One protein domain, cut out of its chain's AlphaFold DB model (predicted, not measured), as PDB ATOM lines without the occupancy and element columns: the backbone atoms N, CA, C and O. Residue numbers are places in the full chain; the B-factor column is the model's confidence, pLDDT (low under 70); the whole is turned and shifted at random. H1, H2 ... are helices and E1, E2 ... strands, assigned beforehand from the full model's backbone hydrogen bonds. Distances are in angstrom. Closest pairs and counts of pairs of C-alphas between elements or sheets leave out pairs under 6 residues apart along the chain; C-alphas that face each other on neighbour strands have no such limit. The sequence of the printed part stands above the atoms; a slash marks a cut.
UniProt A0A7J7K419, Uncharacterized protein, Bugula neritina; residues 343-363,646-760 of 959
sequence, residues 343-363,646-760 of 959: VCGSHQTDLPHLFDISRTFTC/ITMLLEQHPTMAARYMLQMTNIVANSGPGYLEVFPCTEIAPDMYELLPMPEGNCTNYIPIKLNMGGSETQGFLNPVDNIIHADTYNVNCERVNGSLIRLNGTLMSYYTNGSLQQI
ATOM      1  N   VAL A 343      29.442  39.555  22.759       93.62
ATOM      2  CA  VAL A 343      28.696  38.292  22.785       93.62
ATOM      3  C   VAL A 343      28.608  37.759  21.358       93.62
ATOM      4  O   VAL A 343      28.199  38.463  20.433       93.62
ATOM      5  N   CYS A 344      29.019  36.506  21.185       92.50
ATOM      6  CA  CYS A 344      28.965  35.786  19.919       92.50
ATOM      7  C   CYS A 344      27.792  34.802  19.936       92.50
ATOM      8  O   CYS A 344      27.518  34.168  20.958       92.50
ATOM      9  N   GLY A 345      27.075  34.690  18.818       77.69
ATOM     10  CA  GLY A 345      25.843  33.912  18.753       77.69
ATOM     11  C   GLY A 345      26.080  32.402  18.829       77.69
ATOM     12  O   GLY A 345      26.432  31.790  17.832       77.69
ATOM     13  N   SER A 346      25.780  31.788  19.979       54.41
ATOM     14  CA  SER A 346      25.534  30.333  20.089       54.41
ATOM     15  C   SER A 346      24.059  29.979  19.799       54.41
ATOM     16  O   SER A 346      23.566  28.900  20.129       54.41
ATOM     17  N   HIS A 347      23.301  30.918  19.220       56.00
ATOM     18  CA  HIS A 347      21.904  30.704  18.868       56.00
ATOM     19  C   HIS A 347      21.795  29.799  17.640       56.00
ATOM     20  O   HIS A 347      22.297  30.105  16.565       56.00
ATOM     21  N   GLN A 348      21.072  28.694  17.813       56.38
ATOM     22  CA  GLN A 348      20.937  27.581  16.866       56.38
ATOM     23  C   GLN A 348      20.264  27.939  15.517       56.38
ATOM     24  O   GLN A 348      20.074  27.069  14.671       56.38
ATOM     25  N   THR A 349      19.879  29.203  15.328       61.72
ATOM     26  CA  THR A 349      19.358  29.786  14.082       61.72
ATOM     27  C   THR A 349      20.460  30.238  13.126       61.72
ATOM     28  O   THR A 349      20.253  30.233  11.913       61.72
ATOM     29  N   ASP A 350      21.620  30.616  13.661       73.25
ATOM     30  CA  ASP A 350      22.645  31.357  12.934       73.25
ATOM     31  C   ASP A 350      23.744  30.376  12.512       73.25
ATOM     32  O   ASP A 350      24.707  30.117  13.234       73.25
ATOM     33  N   LEU A 351      23.551  29.765  11.340       82.44
ATOM     34  CA  LEU A 351      24.497  28.802  10.774       82.44
ATOM     35  C   LEU A 351      25.880  29.454  10.564       82.44
ATOM     36  O   LEU A 351      25.942  30.537   9.974       82.44
ATOM     37  N   PRO A 352      26.987  28.806  10.976       89.69
ATOM     38  CA  PRO A 352      28.323  29.352  10.771       89.69
ATOM     39  C   PRO A 352      28.655  29.506   9.289       89.69
ATOM     40  O   PRO A 352      28.323  28.658   8.456       89.69
ATOM     41  N   HIS A 353      29.418  30.548   8.972       92.19
ATOM     42  CA  HIS A 353      30.099  30.638   7.689       92.19
ATOM     43  C   HIS A 353      31.259  29.638   7.682       92.19
ATOM     44  O   HIS A 353      32.243  29.815   8.399       92.19
ATOM     45  N   LEU A 354      31.120  28.570   6.895       93.94
ATOM     46  CA  LEU A 354      32.142  27.538   6.728       93.94
ATOM     47  C   LEU A 354      33.113  27.928   5.606       93.94
ATOM     48  O   LEU A 354      32.698  28.114   4.462       93.94
ATOM     49  N   PHE A 355      34.405  27.997   5.923       92.44
ATOM     50  CA  PHE A 355      35.488  28.201   4.955       92.44
ATOM     51  C   PHE A 355      36.353  26.938   4.861       92.44
ATOM     52  O   PHE A 355      36.752  26.393   5.888       92.44
ATOM     53  N   ASP A 356      36.669  26.478   3.649       91.19
ATOM     54  CA  ASP A 356      37.602  25.363   3.420       91.19
ATOM     55  C   ASP A 356      39.054  25.819   3.653       91.19
ATOM     56  O   ASP A 356      39.514  26.805   3.068       91.19
ATOM     57  N   ILE A 357      39.788  25.102   4.509       85.75
ATOM     58  CA  ILE A 357      41.207  25.350   4.779       85.75
ATOM     59  C   ILE A 357      42.022  24.489   3.808       85.75
ATOM     60  O   ILE A 357      42.521  23.419   4.165       85.75
ATOM     61  N   SER A 358      42.136  24.964   2.563       75.12
ATOM     62  CA  SER A 358      42.808  24.252   1.470       75.12
ATOM     63  C   SER A 358      44.245  23.854   1.844       75.12
ATOM     64  O   SER A 358      45.115  24.702   2.045       75.12
ATOM     65  N   ARG A 359      44.491  22.543   1.971       68.69
ATOM     66  CA  ARG A 359      45.667  22.023   2.697       68.69
ATOM     67  C   ARG A 359      46.975  22.010   1.903       68.69
ATOM     68  O   ARG A 359      48.037  22.023   2.520       68.69
ATOM     69  N   THR A 360      46.928  21.989   0.571       73.88
ATOM     70  CA  THR A 360      48.110  22.079  -0.308       73.88
ATOM     71  C   THR A 360      47.741  22.579  -1.706       73.88
ATOM     72  O   THR A 360      46.648  22.331  -2.205       73.88
ATOM     73  N   PHE A 361      48.713  23.192  -2.387       79.19
ATOM     74  CA  PHE A 361      48.747  23.276  -3.847       79.19
ATOM     75  C   PHE A 361      50.135  22.861  -4.355       79.19
ATOM     76  O   PHE A 361      51.142  23.033  -3.666       79.19
ATOM     77  N   THR A 362      50.194  22.258  -5.543       83.94
ATOM     78  CA  THR A 362      51.419  21.671  -6.106       83.94
ATOM     79  C   THR A 362      52.067  22.588  -7.139       83.94
ATOM     80  O   THR A 362      51.483  22.842  -8.190       83.94
ATOM     81  N   CYS A 363      53.303  23.020  -6.885       85.56
ATOM     82  CA  CYS A 363      54.110  23.775  -7.845       85.56
ATOM     83  C   CYS A 363      54.708  22.848  -8.911       85.56
ATOM     84  O   CYS A 363      55.638  22.091  -8.624       85.56
ATOM     85  N   ILE A 646      49.753  29.535   7.858       86.88
ATOM     86  CA  ILE A 646      48.396  30.066   8.078       86.88
ATOM     87  C   ILE A 646      47.463  28.970   8.611       86.88
ATOM     88  O   ILE A 646      46.729  29.210   9.563       86.88
ATOM     89  N   THR A 647      47.536  27.761   8.053       88.44
ATOM     90  CA  THR A 647      46.767  26.592   8.512       88.44
ATOM     91  C   THR A 647      47.098  26.237   9.960       88.44
ATOM     92  O   THR A 647      46.191  26.046  10.762       88.44
ATOM     93  N   MET A 648      48.381  26.239  10.334       89.06
ATOM     94  CA  MET A 648      48.799  26.012  11.721       89.06
ATOM     95  C   MET A 648      48.290  27.113  12.673       89.06
ATOM     96  O   MET A 648      47.842  26.817  13.779       89.06
ATOM     97  N   LEU A 649      48.315  28.382  12.251       89.44
ATOM     98  CA  LEU A 649      47.787  29.505  13.038       89.44
ATOM     99  C   LEU A 649      46.256  29.452  13.178       89.44
ATOM    100  O   LEU A 649      45.735  29.806  14.236       89.44
ATOM    101  N   LEU A 650      45.548  28.980  12.149       91.06
ATOM    102  CA  LEU A 650      44.113  28.694  12.191       91.06
ATOM    103  C   LEU A 650      43.780  27.550  13.151       91.06
ATOM    104  O   LEU A 650      42.845  27.684  13.927       91.06
ATOM    105  N   GLU A 651      44.532  26.448  13.125       90.56
ATOM    106  CA  GLU A 651      44.313  25.307  14.027       90.56
ATOM    107  C   GLU A 651      44.680  25.637  15.493       90.56
ATOM    108  O   GLU A 651      44.104  25.056  16.410       90.56
ATOM    109  N   GLN A 652      45.591  26.591  15.743       93.06
ATOM    110  CA  GLN A 652      45.999  26.986  17.101       93.06
ATOM    111  C   GLN A 652      45.175  28.146  17.698       93.06
ATOM    112  O   GLN A 652      44.851  28.126  18.887       93.06
ATOM    113  N   HIS A 653      44.866  29.182  16.911       94.25
ATOM    114  CA  HIS A 653      44.197  30.410  17.371       94.25
ATOM    115  C   HIS A 653      43.145  30.902  16.351       94.25
ATOM    116  O   HIS A 653      43.260  32.026  15.841       94.25
ATOM    117  N   PRO A 654      42.101  30.096  16.060       94.69
ATOM    118  CA  PRO A 654      41.193  30.307  14.931       94.69
ATOM    119  C   PRO A 654      40.548  31.695  14.923       94.69
ATOM    120  O   PRO A 654      40.664  32.392  13.920       94.69
ATOM    121  N   THR A 655      39.962  32.158  16.034       94.25
ATOM    122  CA  THR A 655      39.377  33.510  16.150       94.25
ATOM    123  C   THR A 655      40.346  34.623  15.743       94.25
ATOM    124  O   THR A 655      39.994  35.485  14.940       94.25
ATOM    125  N   MET A 656      41.578  34.623  16.258       92.38
ATOM    126  CA  MET A 656      42.529  35.713  16.001       92.38
ATOM    127  C   MET A 656      43.086  35.662  14.573       92.38
ATOM    128  O   MET A 656      43.227  36.705  13.932       92.38
ATOM    129  N   ALA A 657      43.334  34.460  14.045       91.81
ATOM    130  CA  ALA A 657      43.729  34.266  12.653       91.81
ATOM    131  C   ALA A 657      42.599  34.655  11.675       91.81
ATOM    132  O   ALA A 657      42.855  35.346  10.688       91.81
ATOM    133  N   ALA A 658      41.347  34.296  11.975       92.12
ATOM    134  CA  ALA A 658      40.170  34.666  11.188       92.12
ATOM    135  C   ALA A 658      39.977  36.187  11.132       92.12
ATOM    136  O   ALA A 658      39.868  36.744  10.042       92.12
ATOM    137  N   ARG A 659      40.013  36.875  12.285       92.44
ATOM    138  CA  ARG A 659      39.914  38.347  12.363       92.44
ATOM    139  C   ARG A 659      40.995  39.041  11.539       92.44
ATOM    140  O   ARG A 659      40.700  39.986  10.810       92.44
ATOM    141  N   TYR A 660      42.233  38.544  11.602       88.25
ATOM    142  CA  TYR A 660      43.352  39.092  10.835       88.25
ATOM    143  C   TYR A 660      43.216  38.866   9.321       88.25
ATOM    144  O   TYR A 660      43.513  39.770   8.543       88.25
ATOM    145  N   MET A 661      42.755  37.696   8.872       86.69
ATOM    146  CA  MET A 661      42.612  37.420   7.434       86.69
ATOM    147  C   MET A 661      41.368  38.060   6.814       86.69
ATOM    148  O   MET A 661      41.442  38.567   5.698       86.69
ATOM    149  N   LEU A 662      40.241  38.054   7.529       88.94
ATOM    150  CA  LEU A 662      38.972  38.621   7.062       88.94
ATOM    151  C   LEU A 662      38.868  40.137   7.312       88.94
ATOM    152  O   LEU A 662      37.957  40.771   6.792       88.94
ATOM    153  N   GLN A 663      39.794  40.721   8.086       89.31
ATOM    154  CA  GLN A 663      39.811  42.141   8.482       89.31
ATOM    155  C   GLN A 663      38.523  42.586   9.209       89.31
ATOM    156  O   GLN A 663      38.069  43.722   9.078       89.31
ATOM    157  N   MET A 664      37.944  41.687  10.013       90.69
ATOM    158  CA  MET A 664      36.737  41.919  10.815       90.69
ATOM    159  C   MET A 664      37.082  41.825  12.304       90.69
ATOM    160  O   MET A 664      37.676  40.836  12.721       90.69
ATOM    161  N   THR A 665      36.694  42.807  13.127       91.69
ATOM    162  CA  THR A 665      36.881  42.739  14.593       91.69
ATOM    163  C   THR A 665      35.916  41.760  15.256       91.69
ATOM    164  O   THR A 665      36.273  41.081  16.218       91.69
ATOM    165  N   ASN A 666      34.687  41.712  14.744       92.88
ATOM    166  CA  ASN A 666      33.494  41.257  15.446       92.88
ATOM    167  C   ASN A 666      33.066  39.838  15.036       92.88
ATOM    168  O   ASN A 666      31.907  39.586  14.713       92.88
ATOM    169  N   ILE A 667      34.020  38.909  15.033       94.12
ATOM    170  CA  ILE A 667      33.788  37.487  14.739       94.12
ATOM    171  C   ILE A 667      34.466  36.583  15.773       94.12
ATOM    172  O   ILE A 667      35.463  36.963  16.396       94.12
ATOM    173  N   VAL A 668      33.944  35.369  15.920       95.00
ATOM    174  CA  VAL A 668      34.589  34.222  16.574       95.00
ATOM    175  C   VAL A 668      34.769  33.128  15.531       95.00
ATOM    176  O   VAL A 668      33.968  33.040  14.597       95.00
ATOM    177  N   ALA A 669      35.809  32.307  15.662       94.94
ATOM    178  CA  ALA A 669      35.998  31.182  14.762       94.94
ATOM    179  C   ALA A 669      36.473  29.916  15.480       94.94
ATOM    180  O   ALA A 669      37.290  29.991  16.398       94.94
ATOM    181  N   ASN A 670      36.003  28.761  15.003       94.44
ATOM    182  CA  ASN A 670      36.399  27.430  15.462       94.44
ATOM    183  C   ASN A 670      37.099  26.674  14.326       94.44
ATOM    184  O   ASN A 670      36.605  26.629  13.199       94.44
ATOM    185  N   SER A 671      38.227  26.033  14.619       94.19
ATOM    186  CA  SER A 671      38.933  25.162  13.675       94.19
ATOM    187  C   SER A 671      38.355  23.743  13.692       94.19
ATOM    188  O   SER A 671      38.524  23.014  14.672       94.19
ATOM    189  N   GLY A 672      37.711  23.338  12.600       90.94
ATOM    190  CA  GLY A 672      37.283  21.964  12.346       90.94
ATOM    191  C   GLY A 672      38.284  21.176  11.482       90.94
ATOM    192  O   GLY A 672      39.258  21.741  10.974       90.94
ATOM    193  N   PRO A 673      38.074  19.860  11.267       89.12
ATOM    194  CA  PRO A 673      38.963  19.015  10.460       89.12
ATOM    195  C   PRO A 673      38.974  19.377   8.960       89.12
ATOM    196  O   PRO A 673      38.332  18.726   8.139       89.12
ATOM    197  N   GLY A 674      39.731  20.416   8.596       86.88
ATOM    198  CA  GLY A 674      39.835  20.934   7.225       86.88
ATOM    199  C   GLY A 674      38.936  22.130   6.913       86.88
ATOM    200  O   GLY A 674      38.980  22.620   5.794       86.88
ATOM    201  N   TYR A 675      38.174  22.636   7.880       93.38
ATOM    202  CA  TYR A 675      37.315  23.806   7.702       93.38
ATOM    203  C   TYR A 675      37.411  24.756   8.895       93.38
ATOM    204  O   TYR A 675      37.778  24.360   9.999       93.38
ATOM    205  N   LEU A 676      37.069  26.016   8.666       94.81
ATOM    206  CA  LEU A 676      36.947  27.055   9.676       94.81
ATOM    207  C   LEU A 676      35.473  27.447   9.784       94.81
ATOM    208  O   LEU A 676      34.887  27.902   8.803       94.81
ATOM    209  N   GLU A 677      34.881  27.277  10.960       95.00
ATOM    210  CA  GLU A 677      33.570  27.842  11.276       95.00
ATOM    211  C   GLU A 677      33.767  29.290  11.716       95.00
ATOM    212  O   GLU A 677      34.586  29.537  12.597       95.00
ATOM    213  N   VAL A 678      33.027  30.241  11.147       94.62
ATOM    214  CA  VAL A 678      33.055  31.650  11.569       94.62
ATOM    215  C   VAL A 678      31.643  32.107  11.918       94.62
ATOM    216  O   VAL A 678      30.734  32.012  11.093       94.62
ATOM    217  N   PHE A 679      31.473  32.642  13.126       93.94
ATOM    218  CA  PHE A 679      30.209  33.187  13.621       93.94
ATOM    219  C   PHE A 679      30.354  34.699  13.868       93.94
ATOM    220  O   PHE A 679      31.403  35.142  14.356       93.94
ATOM    221  N   PRO A 680      29.324  35.510  13.570       93.94
ATOM    222  CA  PRO A 680      29.319  36.925  13.910       93.94
ATOM    223  C   PRO A 680      29.181  37.140  15.425       93.94
ATOM    224  O   PRO A 680      28.543  36.366  16.144       93.94
ATOM    225  N   CYS A 681      29.748  38.243  15.900       93.88
ATOM    226  CA  CYS A 681      29.613  38.723  17.267       93.88
ATOM    227  C   CYS A 681      29.075  40.156  17.292       93.88
ATOM    228  O   CYS A 681      29.310  40.951  16.377       93.88
ATOM    229  N   THR A 682      28.377  40.489  18.377       93.25
ATOM    230  CA  THR A 682      27.881  41.841  18.655       93.25
ATOM    231  C   THR A 682      28.756  42.481  19.728       93.25
ATOM    232  O   THR A 682      28.933  41.905  20.803       93.25
ATOM    233  N   GLU A 683      29.316  43.655  19.431       93.81
ATOM    234  CA  GLU A 683      30.083  44.466  20.387       93.81
ATOM    235  C   GLU A 683      29.133  45.101  21.422       93.81
ATOM    236  O   GLU A 683      28.068  45.613  21.071       93.81
ATOM    237  N   ILE A 684      29.499  45.037  22.706       94.31
ATOM    238  CA  ILE A 684      28.702  45.537  23.831       94.31
ATOM    239  C   ILE A 684      29.254  46.890  24.285       94.31
ATOM    240  O   ILE A 684      30.405  47.005  24.714       94.31
ATOM    241  N   ALA A 685      28.393  47.908  24.225       93.00
ATOM    242  CA  ALA A 685      28.739  49.275  24.584       93.00
ATOM    243  C   ALA A 685      29.152  49.413  26.070       93.00
ATOM    244  O   ALA A 685      28.642  48.671  26.915       93.00
ATOM    245  N   PRO A 686      30.047  50.365  26.421       92.38
ATOM    246  CA  PRO A 686      30.597  50.514  27.778       92.38
ATOM    247  C   PRO A 686      29.600  50.780  28.915       92.38
ATOM    248  O   PRO A 686      29.977  50.678  30.075       92.38
ATOM    249  N   ASP A 687      28.359  51.151  28.606       94.00
ATOM    250  CA  ASP A 687      27.259  51.366  29.553       94.00
ATOM    251  C   ASP A 687      26.399  50.109  29.790       94.00
ATOM    252  O   ASP A 687      25.619  50.064  30.742       94.00
ATOM    253  N   MET A 688      26.555  49.072  28.960       95.12
ATOM    254  CA  MET A 688      25.826  47.803  29.063       95.12
ATOM    255  C   MET A 688      26.599  46.701  29.811       95.12
ATOM    256  O   MET A 688      26.080  45.589  29.940       95.12
ATOM    257  N   TYR A 689      27.811  46.973  30.317       96.00
ATOM    258  CA  TYR A 689      28.586  46.008  31.106       96.00
ATOM    259  C   TYR A 689      29.336  46.611  32.303       96.00
ATOM    260  O   TYR A 689      29.714  47.777  32.313       96.00
ATOM    261  N   GLU A 690      29.603  45.766  33.299       96.31
ATOM    262  CA  GLU A 690      30.387  46.063  34.502       96.31
ATOM    263  C   GLU A 690      31.331  44.880  34.780       96.31
ATOM    264  O   GLU A 690      30.896  43.727  34.793       96.31
ATOM    265  N   LEU A 691      32.632  45.128  34.978       96.56
ATOM    266  CA  LEU A 691      33.563  44.068  35.390       96.56
ATOM    267  C   LEU A 691      33.413  43.812  36.891       96.56
ATOM    268  O   LEU A 691      33.468  44.747  37.689       96.56
ATOM    269  N   LEU A 692      33.249  42.547  37.272       97.12
ATOM    270  CA  LEU A 692      33.058  42.137  38.660       97.12
ATOM    271  C   LEU A 692      34.374  41.612  39.259       97.12
ATOM    272  O   LEU A 692      35.116  40.917  38.562       97.12
ATOM    273  N   PRO A 693      34.653  41.866  40.553       96.94
ATOM    274  CA  PRO A 693      35.803  41.281  41.237       96.94
ATOM    275  C   PRO A 693      35.743  39.747  41.232       96.94
ATOM    276  O   PRO A 693      34.669  39.141  41.269       96.94
ATOM    277  N   MET A 694      36.911  39.104  41.235       95.69
ATOM    278  CA  MET A 694      37.004  37.654  41.407       95.69
ATOM    279  C   MET A 694      36.766  37.278  42.880       95.69
ATOM    280  O   MET A 694      37.267  37.976  43.764       95.69
ATOM    281  N   PRO A 695      36.049  36.176  43.176       93.38
ATOM    282  CA  PRO A 695      35.862  35.712  44.549       93.38
ATOM    283  C   PRO A 695      37.197  35.400  45.243       93.38
ATOM    284  O   PRO A 695      38.082  34.773  44.653       93.38
ATOM    285  N   GLU A 696      37.332  35.793  46.512       92.19
ATOM    286  CA  GLU A 696      38.549  35.547  47.292       92.19
ATOM    287  C   GLU A 696      38.888  34.048  47.341       92.19
ATOM    288  O   GLU A 696      38.057  33.207  47.683       92.19
ATOM    289  N   GLY A 697      40.120  33.704  46.955       90.88
ATOM    290  CA  GLY A 697      40.603  32.320  46.900       90.88
ATOM    291  C   GLY A 697      40.063  31.464  45.743       90.88
ATOM    292  O   GLY A 697      40.571  30.362  45.547       90.88
ATOM    293  N   ASN A 698      39.098  31.946  44.950       95.25
ATOM    294  CA  ASN A 698      38.517  31.212  43.820       95.25
ATOM    295  C   ASN A 698      38.498  32.065  42.540       95.25
ATOM    296  O   ASN A 698      37.444  32.464  42.041       95.25
ATOM    297  N   CYS A 699      39.691  32.345  42.018       96.12
ATOM    298  CA  CYS A 699      39.874  33.110  40.788       96.12
ATOM    299  C   CYS A 699      39.617  32.270  39.530       96.12
ATOM    300  O   CYS A 699      39.893  31.070  39.487       96.12
ATOM    301  N   THR A 700      39.123  32.921  38.480       96.94
ATOM    302  CA  THR A 700      38.747  32.302  37.203       96.94
ATOM    303  C   THR A 700      39.719  32.668  36.084       96.94
ATOM    304  O   THR A 700      40.363  33.712  36.131       96.94
ATOM    305  N   ASN A 701      39.846  31.810  35.065       95.56
ATOM    306  CA  ASN A 701      40.730  32.074  33.922       95.56
ATOM    307  C   ASN A 701      40.280  33.290  33.091       95.56
ATOM    308  O   ASN A 701      41.109  34.001  32.527       95.56
ATOM    309  N   TYR A 702      38.968  33.518  33.024       97.06
ATOM    310  CA  TYR A 702      38.340  34.664  32.370       97.06
ATOM    311  C   TYR A 702      37.783  35.647  33.409       97.06
ATOM    312  O   TYR A 702      37.430  35.256  34.527       97.06
ATOM    313  N   ILE A 703      37.725  36.930  33.050       97.31
ATOM    314  CA  ILE A 703      37.357  38.035  33.944       97.31
ATOM    315  C   ILE A 703      35.835  38.030  34.163       97.31
ATOM    316  O   ILE A 703      35.101  38.149  33.182       97.31
ATOM    317  N   PRO A 704      35.327  37.915  35.404       97.50
ATOM    318  CA  PRO A 704      33.893  37.981  35.669       97.50
ATOM    319  C   PRO A 704      33.287  39.301  35.173       97.50
ATOM    320  O   PRO A 704      33.806  40.382  35.451       97.50
ATOM    321  N   ILE A 705      32.183  39.219  34.436       97.25
ATOM    322  CA  ILE A 705      31.515  40.374  33.831       97.25
ATOM    323  C   ILE A 705      30.003  40.272  34.023       97.25
ATOM    324  O   ILE A 705      29.397  39.215  33.848       97.25
ATOM    325  N   LYS A 706      29.391  41.392  34.392       97.06
ATOM    326  CA  LYS A 706      27.949  41.589  34.466       97.06
ATOM    327  C   LYS A 706      27.501  42.329  33.211       97.06
ATOM    328  O   LYS A 706      28.112  43.328  32.843       97.06
ATOM    329  N   LEU A 707      26.440  41.853  32.571       95.81
ATOM    330  CA  LEU A 707      25.822  42.474  31.402       95.81
ATOM    331  C   LEU A 707      24.402  42.918  31.748       95.81
ATOM    332  O   LEU A 707      23.681  42.194  32.436       95.81
ATOM    333  N   ASN A 708      23.987  44.069  31.228       94.44
ATOM    334  CA  ASN A 708      22.612  44.555  31.282       94.44
ATOM    335  C   ASN A 708      22.039  44.562  29.859       94.44
ATOM    336  O   ASN A 708      22.254  45.502  29.095       94.44
ATOM    337  N   MET A 709      21.331  43.492  29.490       87.25
ATOM    338  CA  MET A 709      20.769  43.316  28.150       87.25
ATOM    339  C   MET A 709      19.243  43.284  28.230       87.25
ATOM    340  O   MET A 709      18.651  42.417  28.876       87.25
ATOM    341  N   GLY A 710      18.587  44.259  27.593       84.44
ATOM    342  CA  GLY A 710      17.122  44.348  27.548       84.44
ATOM    343  C   GLY A 710      16.438  44.538  28.911       84.44
ATOM    344  O   GLY A 710      15.249  44.256  29.027       84.44
ATOM    345  N   GLY A 711      17.168  44.982  29.942       87.25
ATOM    346  CA  GLY A 711      16.671  45.076  31.319       87.25
ATOM    347  C   GLY A 711      16.769  43.773  32.121       87.25
ATOM    348  O   GLY A 711      16.269  43.719  33.243       87.25
ATOM    349  N   SER A 712      17.417  42.737  31.578       91.06
ATOM    350  CA  SER A 712      17.862  41.569  32.343       91.06
ATOM    351  C   SER A 712      19.347  41.686  32.685       91.06
ATOM    352  O   SER A 712      20.168  42.016  31.826       91.06
ATOM    353  N   GLU A 713      19.692  41.421  33.947       94.06
ATOM    354  CA  GLU A 713      21.084  41.310  34.383       94.06
ATOM    355  C   GLU A 713      21.557  39.861  34.211       94.06
ATOM    356  O   GLU A 713      20.990  38.941  34.803       94.06
ATOM    357  N   THR A 714      22.603  39.649  33.413       94.81
ATOM    358  CA  THR A 714      23.204  38.325  33.182       94.81
ATOM    359  C   THR A 714      24.699  38.369  33.460       94.81
ATOM    360  O   THR A 714      25.390  39.254  32.955       94.81
ATOM    361  N   GLN A 715      25.213  37.411  34.230       95.50
ATOM    362  CA  GLN A 715      26.646  37.278  34.497       95.50
ATOM    363  C   GLN A 715      27.293  36.291  33.515       95.50
ATOM    364  O   GLN A 715      26.696  35.274  33.170       95.50
ATOM    365  N   GLY A 716      28.521  36.586  33.099       95.81
ATOM    366  CA  GLY A 716      29.381  35.716  32.300       95.81
ATOM    367  C   GLY A 716      30.856  35.996  32.591       95.81
ATOM    368  O   GLY A 716      31.193  36.610  33.609       95.81
ATOM    369  N   PHE A 717      31.742  35.571  31.690       97.38
ATOM    370  CA  PHE A 717      33.188  35.710  31.855       97.38
ATOM    371  C   PHE A 717      33.871  36.156  30.557       97.38
ATOM    372  O   PHE A 717      33.820  35.470  29.540       97.38
ATOM    373  N   LEU A 718      34.526  37.313  30.597       96.94
ATOM    374  CA  LEU A 718      35.229  37.933  29.479       96.94
ATOM    375  C   LEU A 718      36.640  37.349  29.332       96.94
ATOM    376  O   LEU A 718      37.478  37.484  30.230       96.94
ATOM    377  N   ASN A 719      36.918  36.723  28.191       95.62
ATOM    378  CA  ASN A 719      38.259  36.297  27.812       95.62
ATOM    379  C   ASN A 719      39.094  37.529  27.396       95.62
ATOM    380  O   ASN A 719      38.767  38.179  26.402       95.62
ATOM    381  N   PRO A 720      40.187  37.868  28.109       93.31
ATOM    382  CA  PRO A 720      40.967  39.075  27.825       93.31
ATOM    383  C   PRO A 720      41.793  39.008  26.525       93.31
ATOM    384  O   PRO A 720      42.360  40.021  26.119       93.31
ATOM    385  N   VAL A 721      41.891  37.838  25.875       91.69
ATOM    386  CA  VAL A 721      42.703  37.640  24.657       91.69
ATOM    387  C   VAL A 721      41.943  37.996  23.376       91.69
ATOM    388  O   VAL A 721      42.516  38.595  22.467       91.69
ATOM    389  N   ASP A 722      40.662  37.635  23.293       93.00
ATOM    390  CA  ASP A 722      39.800  37.859  22.123       93.00
ATOM    391  C   ASP A 722      38.593  38.770  22.417       93.00
ATOM    392  O   ASP A 722      37.811  39.056  21.505       93.00
ATOM    393  N   ASN A 723      38.462  39.267  23.651       94.25
ATOM    394  CA  ASN A 723      37.342  40.075  24.132       94.25
ATOM    395  C   ASN A 723      35.957  39.402  23.976       94.25
ATOM    396  O   ASN A 723      34.939  40.093  23.920       94.25
ATOM    397  N   ILE A 724      35.883  38.067  23.923       95.50
ATOM    398  CA  ILE A 724      34.614  37.323  23.873       95.50
ATOM    399  C   ILE A 724      34.121  37.012  25.291       95.50
ATOM    400  O   ILE A 724      34.896  36.662  26.181       95.50
ATOM    401  N   ILE A 725      32.811  37.135  25.504       95.94
ATOM    402  CA  ILE A 725      32.143  36.792  26.758       95.94
ATOM    403  C   ILE A 725      31.591  35.366  26.663       95.94
ATOM    404  O   ILE A 725      30.726  35.069  25.839       95.94
ATOM    405  N   HIS A 726      32.086  34.496  27.537       95.25
ATOM    406  CA  HIS A 726      31.650  33.113  27.700       95.25
ATOM    407  C   HIS A 726      30.629  32.991  28.841       95.25
ATOM    408  O   HIS A 726      30.612  33.806  29.767       95.25
ATOM    409  N   ALA A 727      29.785  31.958  28.795       93.94
ATOM    410  CA  ALA A 727      28.856  31.643  29.886       93.94
ATOM    411  C   ALA A 727      29.567  31.003  31.094       93.94
ATOM    412  O   ALA A 727      29.096  31.110  32.225       93.94
ATOM    413  N   ASP A 728      30.704  30.350  30.856       94.69
ATOM    414  CA  ASP A 728      31.457  29.558  31.819       94.69
ATOM    415  C   ASP A 728      32.977  29.809  31.736       94.69
ATOM    416  O   ASP A 728      33.500  30.479  30.844       94.69
ATOM    417  N   THR A 729      33.694  29.301  32.737       96.25
ATOM    418  CA  THR A 729      35.154  29.375  32.875       96.25
ATOM    419  C   THR A 729      35.605  28.320  33.884       96.25
ATOM    420  O   THR A 729      34.844  27.919  34.764       96.25
ATOM    421  N   TYR A 730      36.872  27.912  33.817       95.81
ATOM    422  CA  TYR A 730      37.514  27.122  34.867       95.81
ATOM    423  C   TYR A 730      38.233  28.015  35.894       95.81
ATOM    424  O   TYR A 730      38.577  29.170  35.612       95.81
ATOM    425  N   ASN A 731      38.460  27.458  37.086       96.50
ATOM    426  CA  ASN A 731      39.195  28.099  38.178       96.50
ATOM    427  C   ASN A 731      40.714  27.966  37.966       96.50
ATOM    428  O   ASN A 731      41.192  26.960  37.434       96.50
ATOM    429  N   VAL A 732      41.483  28.957  38.416       96.38
ATOM    430  CA  VAL A 732      42.951  29.019  38.305       96.38
ATOM    431  C   VAL A 732      43.568  29.629  39.565       96.38
ATOM    432  O   VAL A 732      42.888  30.285  40.351       96.38
ATOM    433  N   ASN A 733      44.882  29.459  39.754       95.81
ATOM    434  CA  ASN A 733      45.605  30.205  40.785       95.81
ATOM    435  C   ASN A 733      45.475  31.719  40.518       95.81
ATOM    436  O   ASN A 733      45.851  32.191  39.444       95.81
ATOM    437  N   CYS A 734      44.988  32.467  41.512       93.88
ATOM    438  CA  CYS A 734      44.848  33.922  41.484       93.88
ATOM    439  C   CYS A 734      46.130  34.656  41.056       93.88
ATOM    440  O   CYS A 734      46.047  35.651  40.339       93.88
ATOM    441  N   GLU A 735      47.312  34.148  41.420       93.56
ATOM    442  CA  GLU A 735      48.607  34.729  41.031       93.56
ATOM    443  C   GLU A 735      48.817  34.783  39.507       93.56
ATOM    444  O   GLU A 735      49.559  35.630  39.021       93.56
ATOM    445  N   ARG A 736      48.153  33.905  38.737       93.00
ATOM    446  CA  ARG A 736      48.269  33.837  37.270       93.00
ATOM    447  C   ARG A 736      47.409  34.874  36.539       93.00
ATOM    448  O   ARG A 736      47.713  35.194  35.394       93.00
ATOM    449  N   VAL A 737      46.337  35.356  37.168       92.56
ATOM    450  CA  VAL A 737      45.346  36.271  36.562       92.56
ATOM    451  C   VAL A 737      45.322  37.660  37.200       92.56
ATOM    452  O   VAL A 737      44.608  38.546  36.729       92.56
ATOM    453  N   ASN A 738      46.108  37.875  38.255       93.00
ATOM    454  CA  ASN A 738      46.261  39.179  38.876       93.00
ATOM    455  C   ASN A 738      47.166  40.082  38.021       93.00
ATOM    456  O   ASN A 738      48.364  39.832  37.905       93.00
ATOM    457  N   GLY A 739      46.595  41.133  37.434       92.56
ATOM    458  CA  GLY A 739      47.261  41.984  36.446       92.56
ATOM    459  C   GLY A 739      47.048  41.537  34.991       92.56
ATOM    460  O   GLY A 739      47.854  41.877  34.125       92.56
ATOM    461  N   SER A 740      45.994  40.759  34.712       92.94
ATOM    462  CA  SER A 740      45.627  40.329  33.355       92.94
ATOM    463  C   SER A 740      45.473  41.521  32.408       92.94
ATOM    464  O   SER A 740      44.729  42.462  32.688       92.94
ATOM    465  N   LEU A 741      46.154  41.463  31.264       93.38
ATOM    466  CA  LEU A 741      46.117  42.509  30.243       93.38
ATOM    467  C   LEU A 741      44.840  42.396  29.410       93.38
ATOM    468  O   LEU A 741      44.632  41.373  28.765       93.38
ATOM    469  N   ILE A 742      44.028  43.452  29.370       93.19
ATOM    470  CA  ILE A 742      42.814  43.533  28.547       93.19
ATOM    471  C   ILE A 742      42.769  44.849  27.760       93.19
ATOM    472  O   ILE A 742      43.217  45.891  28.243       93.19
ATOM    473  N   ARG A 743      42.232  44.821  26.535       89.75
ATOM    474  CA  ARG A 743      42.071  46.015  25.692       89.75
ATOM    475  C   ARG A 743      40.610  46.456  25.671       89.75
ATOM    476  O   ARG A 743      39.779  45.779  25.075       89.75
ATOM    477  N   LEU A 744      40.317  47.598  26.290       90.88
ATOM    478  CA  LEU A 744      38.972  48.176  26.386       90.88
ATOM    479  C   LEU A 744      38.989  49.608  25.847       90.88
ATOM    480  O   LEU A 744      39.868  50.395  26.195       90.88
ATOM    481  N   ASN A 745      38.036  49.938  24.976       86.56
ATOM    482  CA  ASN A 745      37.895  51.226  24.290       86.56
ATOM    483  C   ASN A 745      39.209  51.755  23.659       86.56
ATOM    484  O   ASN A 745      39.506  52.947  23.694       86.56
ATOM    485  N   GLY A 746      40.044  50.852  23.131       83.88
ATOM    486  CA  GLY A 746      41.351  51.162  22.536       83.88
ATOM    487  C   GLY A 746      42.512  51.231  23.534       83.88
ATOM    488  O   GLY A 746      43.664  51.039  23.139       83.88
ATOM    489  N   THR A 747      42.238  51.441  24.824       89.00
ATOM    490  CA  THR A 747      43.264  51.513  25.873       89.00
ATOM    491  C   THR A 747      43.628  50.133  26.414       89.00
ATOM    492  O   THR A 747      42.765  49.273  26.588       89.00
ATOM    493  N   LEU A 748      44.919  49.921  26.690       90.81
ATOM    494  CA  LEU A 748      45.403  48.727  27.376       90.81
ATOM    495  C   LEU A 748      45.272  48.920  28.894       90.81
ATOM    496  O   LEU A 748      45.804  49.881  29.452       90.81
ATOM    497  N   MET A 749      44.580  47.996  29.548       93.19
ATOM    498  CA  MET A 749      44.295  48.016  30.978       93.19
ATOM    499  C   MET A 749      44.864  46.756  31.638       93.19
ATOM    500  O   MET A 749      44.844  45.673  31.055       93.19
ATOM    501  N   SER A 750      45.343  46.899  32.868       94.94
ATOM    502  CA  SER A 750      45.654  45.803  33.783       94.94
ATOM    503  C   SER A 750      44.432  45.552  34.666       94.94
ATOM    504  O   SER A 750      43.974  46.479  35.340       94.94
ATOM    505  N   TYR A 751      43.896  44.333  34.652       96.25
ATOM    506  CA  TYR A 751      42.815  43.889  35.530       96.25
ATOM    507  C   TYR A 751      43.380  43.131  36.737       96.25
ATOM    508  O   TYR A 751      44.065  42.118  36.583       96.25
ATOM    509  N   TYR A 752      43.068  43.598  37.944       96.38
ATOM    510  CA  TYR A 752      43.457  42.959  39.203       96.38
ATOM    511  C   TYR A 752      42.293  42.160  39.799       96.38
ATOM    512  O   TYR A 752      41.128  42.489  39.593       96.38
ATOM    513  N   THR A 753      42.589  41.108  40.571       94.75
ATOM    514  CA  THR A 753      41.560  40.174  41.082       94.75
ATOM    515  C   THR A 753      40.498  40.845  41.959       94.75
ATOM    516  O   THR A 753      39.362  40.387  41.996       94.75
ATOM    517  N   ASN A 754      40.832  41.975  42.588       94.88
ATOM    518  CA  ASN A 754      39.922  42.841  43.346       94.88
ATOM    519  C   ASN A 754      38.935  43.662  42.480       94.88
ATOM    520  O   ASN A 754      38.272  44.550  43.010       94.88
ATOM    521  N   GLY A 755      38.874  43.432  41.165       93.38
ATOM    522  CA  GLY A 755      38.017  44.163  40.228       93.38
ATOM    523  C   GLY A 755      38.582  45.505  39.745       93.38
ATOM    524  O   GLY A 755      37.971  46.153  38.898       93.38
ATOM    525  N   SER A 756      39.737  45.953  40.255       94.88
ATOM    526  CA  SER A 756      40.296  47.253  39.865       94.88
ATOM    527  C   SER A 756      40.996  47.201  38.504       94.88
ATOM    528  O   SER A 756      41.752  46.275  38.202       94.88
ATOM    529  N   LEU A 757      40.754  48.233  37.691       95.44
ATOM    530  CA  LEU A 757      41.421  48.463  36.412       95.44
ATOM    531  C   LEU A 757      42.479  49.559  36.556       95.44
ATOM    532  O   LEU A 757      42.166  50.675  36.972       95.44
ATOM    533  N   GLN A 758      43.710  49.279  36.133       95.62
ATOM    534  CA  GLN A 758      44.765  50.286  35.993       95.62
ATOM    535  C   GLN A 758      45.114  50.470  34.517       95.62
ATOM    536  O   GLN A 758      45.490  49.511  33.846       95.62
ATOM    537  N   GLN A 759      45.032  51.698  34.002       93.19
ATOM    538  CA  GLN A 759      45.497  51.985  32.645       93.19
ATOM    539  C   GLN A 759      47.016  51.806  32.562       93.19
ATOM    540  O   GLN A 759      47.767  52.403  33.337       93.19
ATOM    541  N   ILE A 760      47.467  51.014  31.592       91.00
ATOM    542  CA  ILE A 760      48.882  50.889  31.249       91.00
ATOM    543  C   ILE A 760      49.181  51.955  30.183       91.00
ATOM    544  O   ILE A 760      48.387  52.108  29.247       91.00
TER     545      ILE A 760
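AT A GLANCE: This is residues 343 to 363 and 646 to 760 of the 959 residues of an uncharacterized protein of Bugula neritina (UniProt A0A7J7K419). Two lobes follow each other along one long axis: in the first, the helical hairpin H1 and H2 packs on one face of the three-stranded sheet E1 E3 E2; the second holds two small three-stranded sheets, E4 E5 E6 and E7 E8 E9, with the short helix H3 and the long loop of residues 719 to 733. The E3 to E4 link leads from one lobe to the other, and residues 357 to 363 run from E1 to a cut. The 136 printed residues have three named helices and nine named strands, in the order E1 H1 H2 E2 E3 E4 E5 E6 H3 E7 E8 E9, a mixed class, with each sheet antiparallel. The whole is only just compact, close to loose, with a radius of gyration of the C-alphas of 16.9 A, and elongated, spanning 56 by 35 by 27 A.

HOW THE PARTS SIT: Start at the inner strand E3, residues 675 to 683. Beside it runs E1, residues 353 to 356, where N 353 and O 678 are 2.9 A apart, within hydrogen-bond range. Its other neighbour, E2, residues 667 to 671, forms a hairpin with it, with N 668 and O 679 at 3.0 A. H1, residues 646 to 652, and H2, residues 654 to 662, are on this sheet in two layers, helices on one face of a sheet. H2 stands up from the sheet over E2, at a height over the sheet of 7.5 A; the closest C-alphas of the two, those of Thr 655 and Ala 669, are 4.3 A apart. H1 and H2 touch at a shallow tilt of 30 degrees, opposite ways, closest at the C-alphas of Leu 650 and Ala 657, 5.6 A. Look next at the meander E4, 689 to 691, E5, 703 to 709, and E6, 712 to 718, each strand the antiparallel neighbour of the one before: N 690 and O 706 are 2.9 A apart, N 705 and O 716 2.9 A. A second meander has E7, 740 to 744, E8, 747 to 751, and E9, 757 to 759, with N 742 and O 749 at 2.9 A and N 750 and O 758 at 2.8 A. E5 and E8 are only just apart, closest 8.2 A. H3, residues 734 to 737, touches no helix and is not on these sheets. In H1 and H2 every O i to N i+4 pair is within hydrogen-bond range; H3 is too short for one.

IN THESE COORDINATES: Find C-alpha 353 at (30.099, 30.638, 7.689), where E1 begins. E3 runs 25.3 A from C-alpha 675 at (37.315, 23.806, 7.702); E5 covers 18.3 A, E6 18.0 A. E9 ends at C-alpha 759, (45.497, 51.985, 32.645).

THE WHOLE: The C-alphas of Cys 363 and Glu 696, the two farthest apart, are 58.5 A apart. Residues 364 to 645 are not printed; C-alphas 363 and 646 are 18.0 A apart across the cut. The E4 to E5 and E6 to H3 links are long. Look for pLDDT under 70 at residues 346 to 349 and 359.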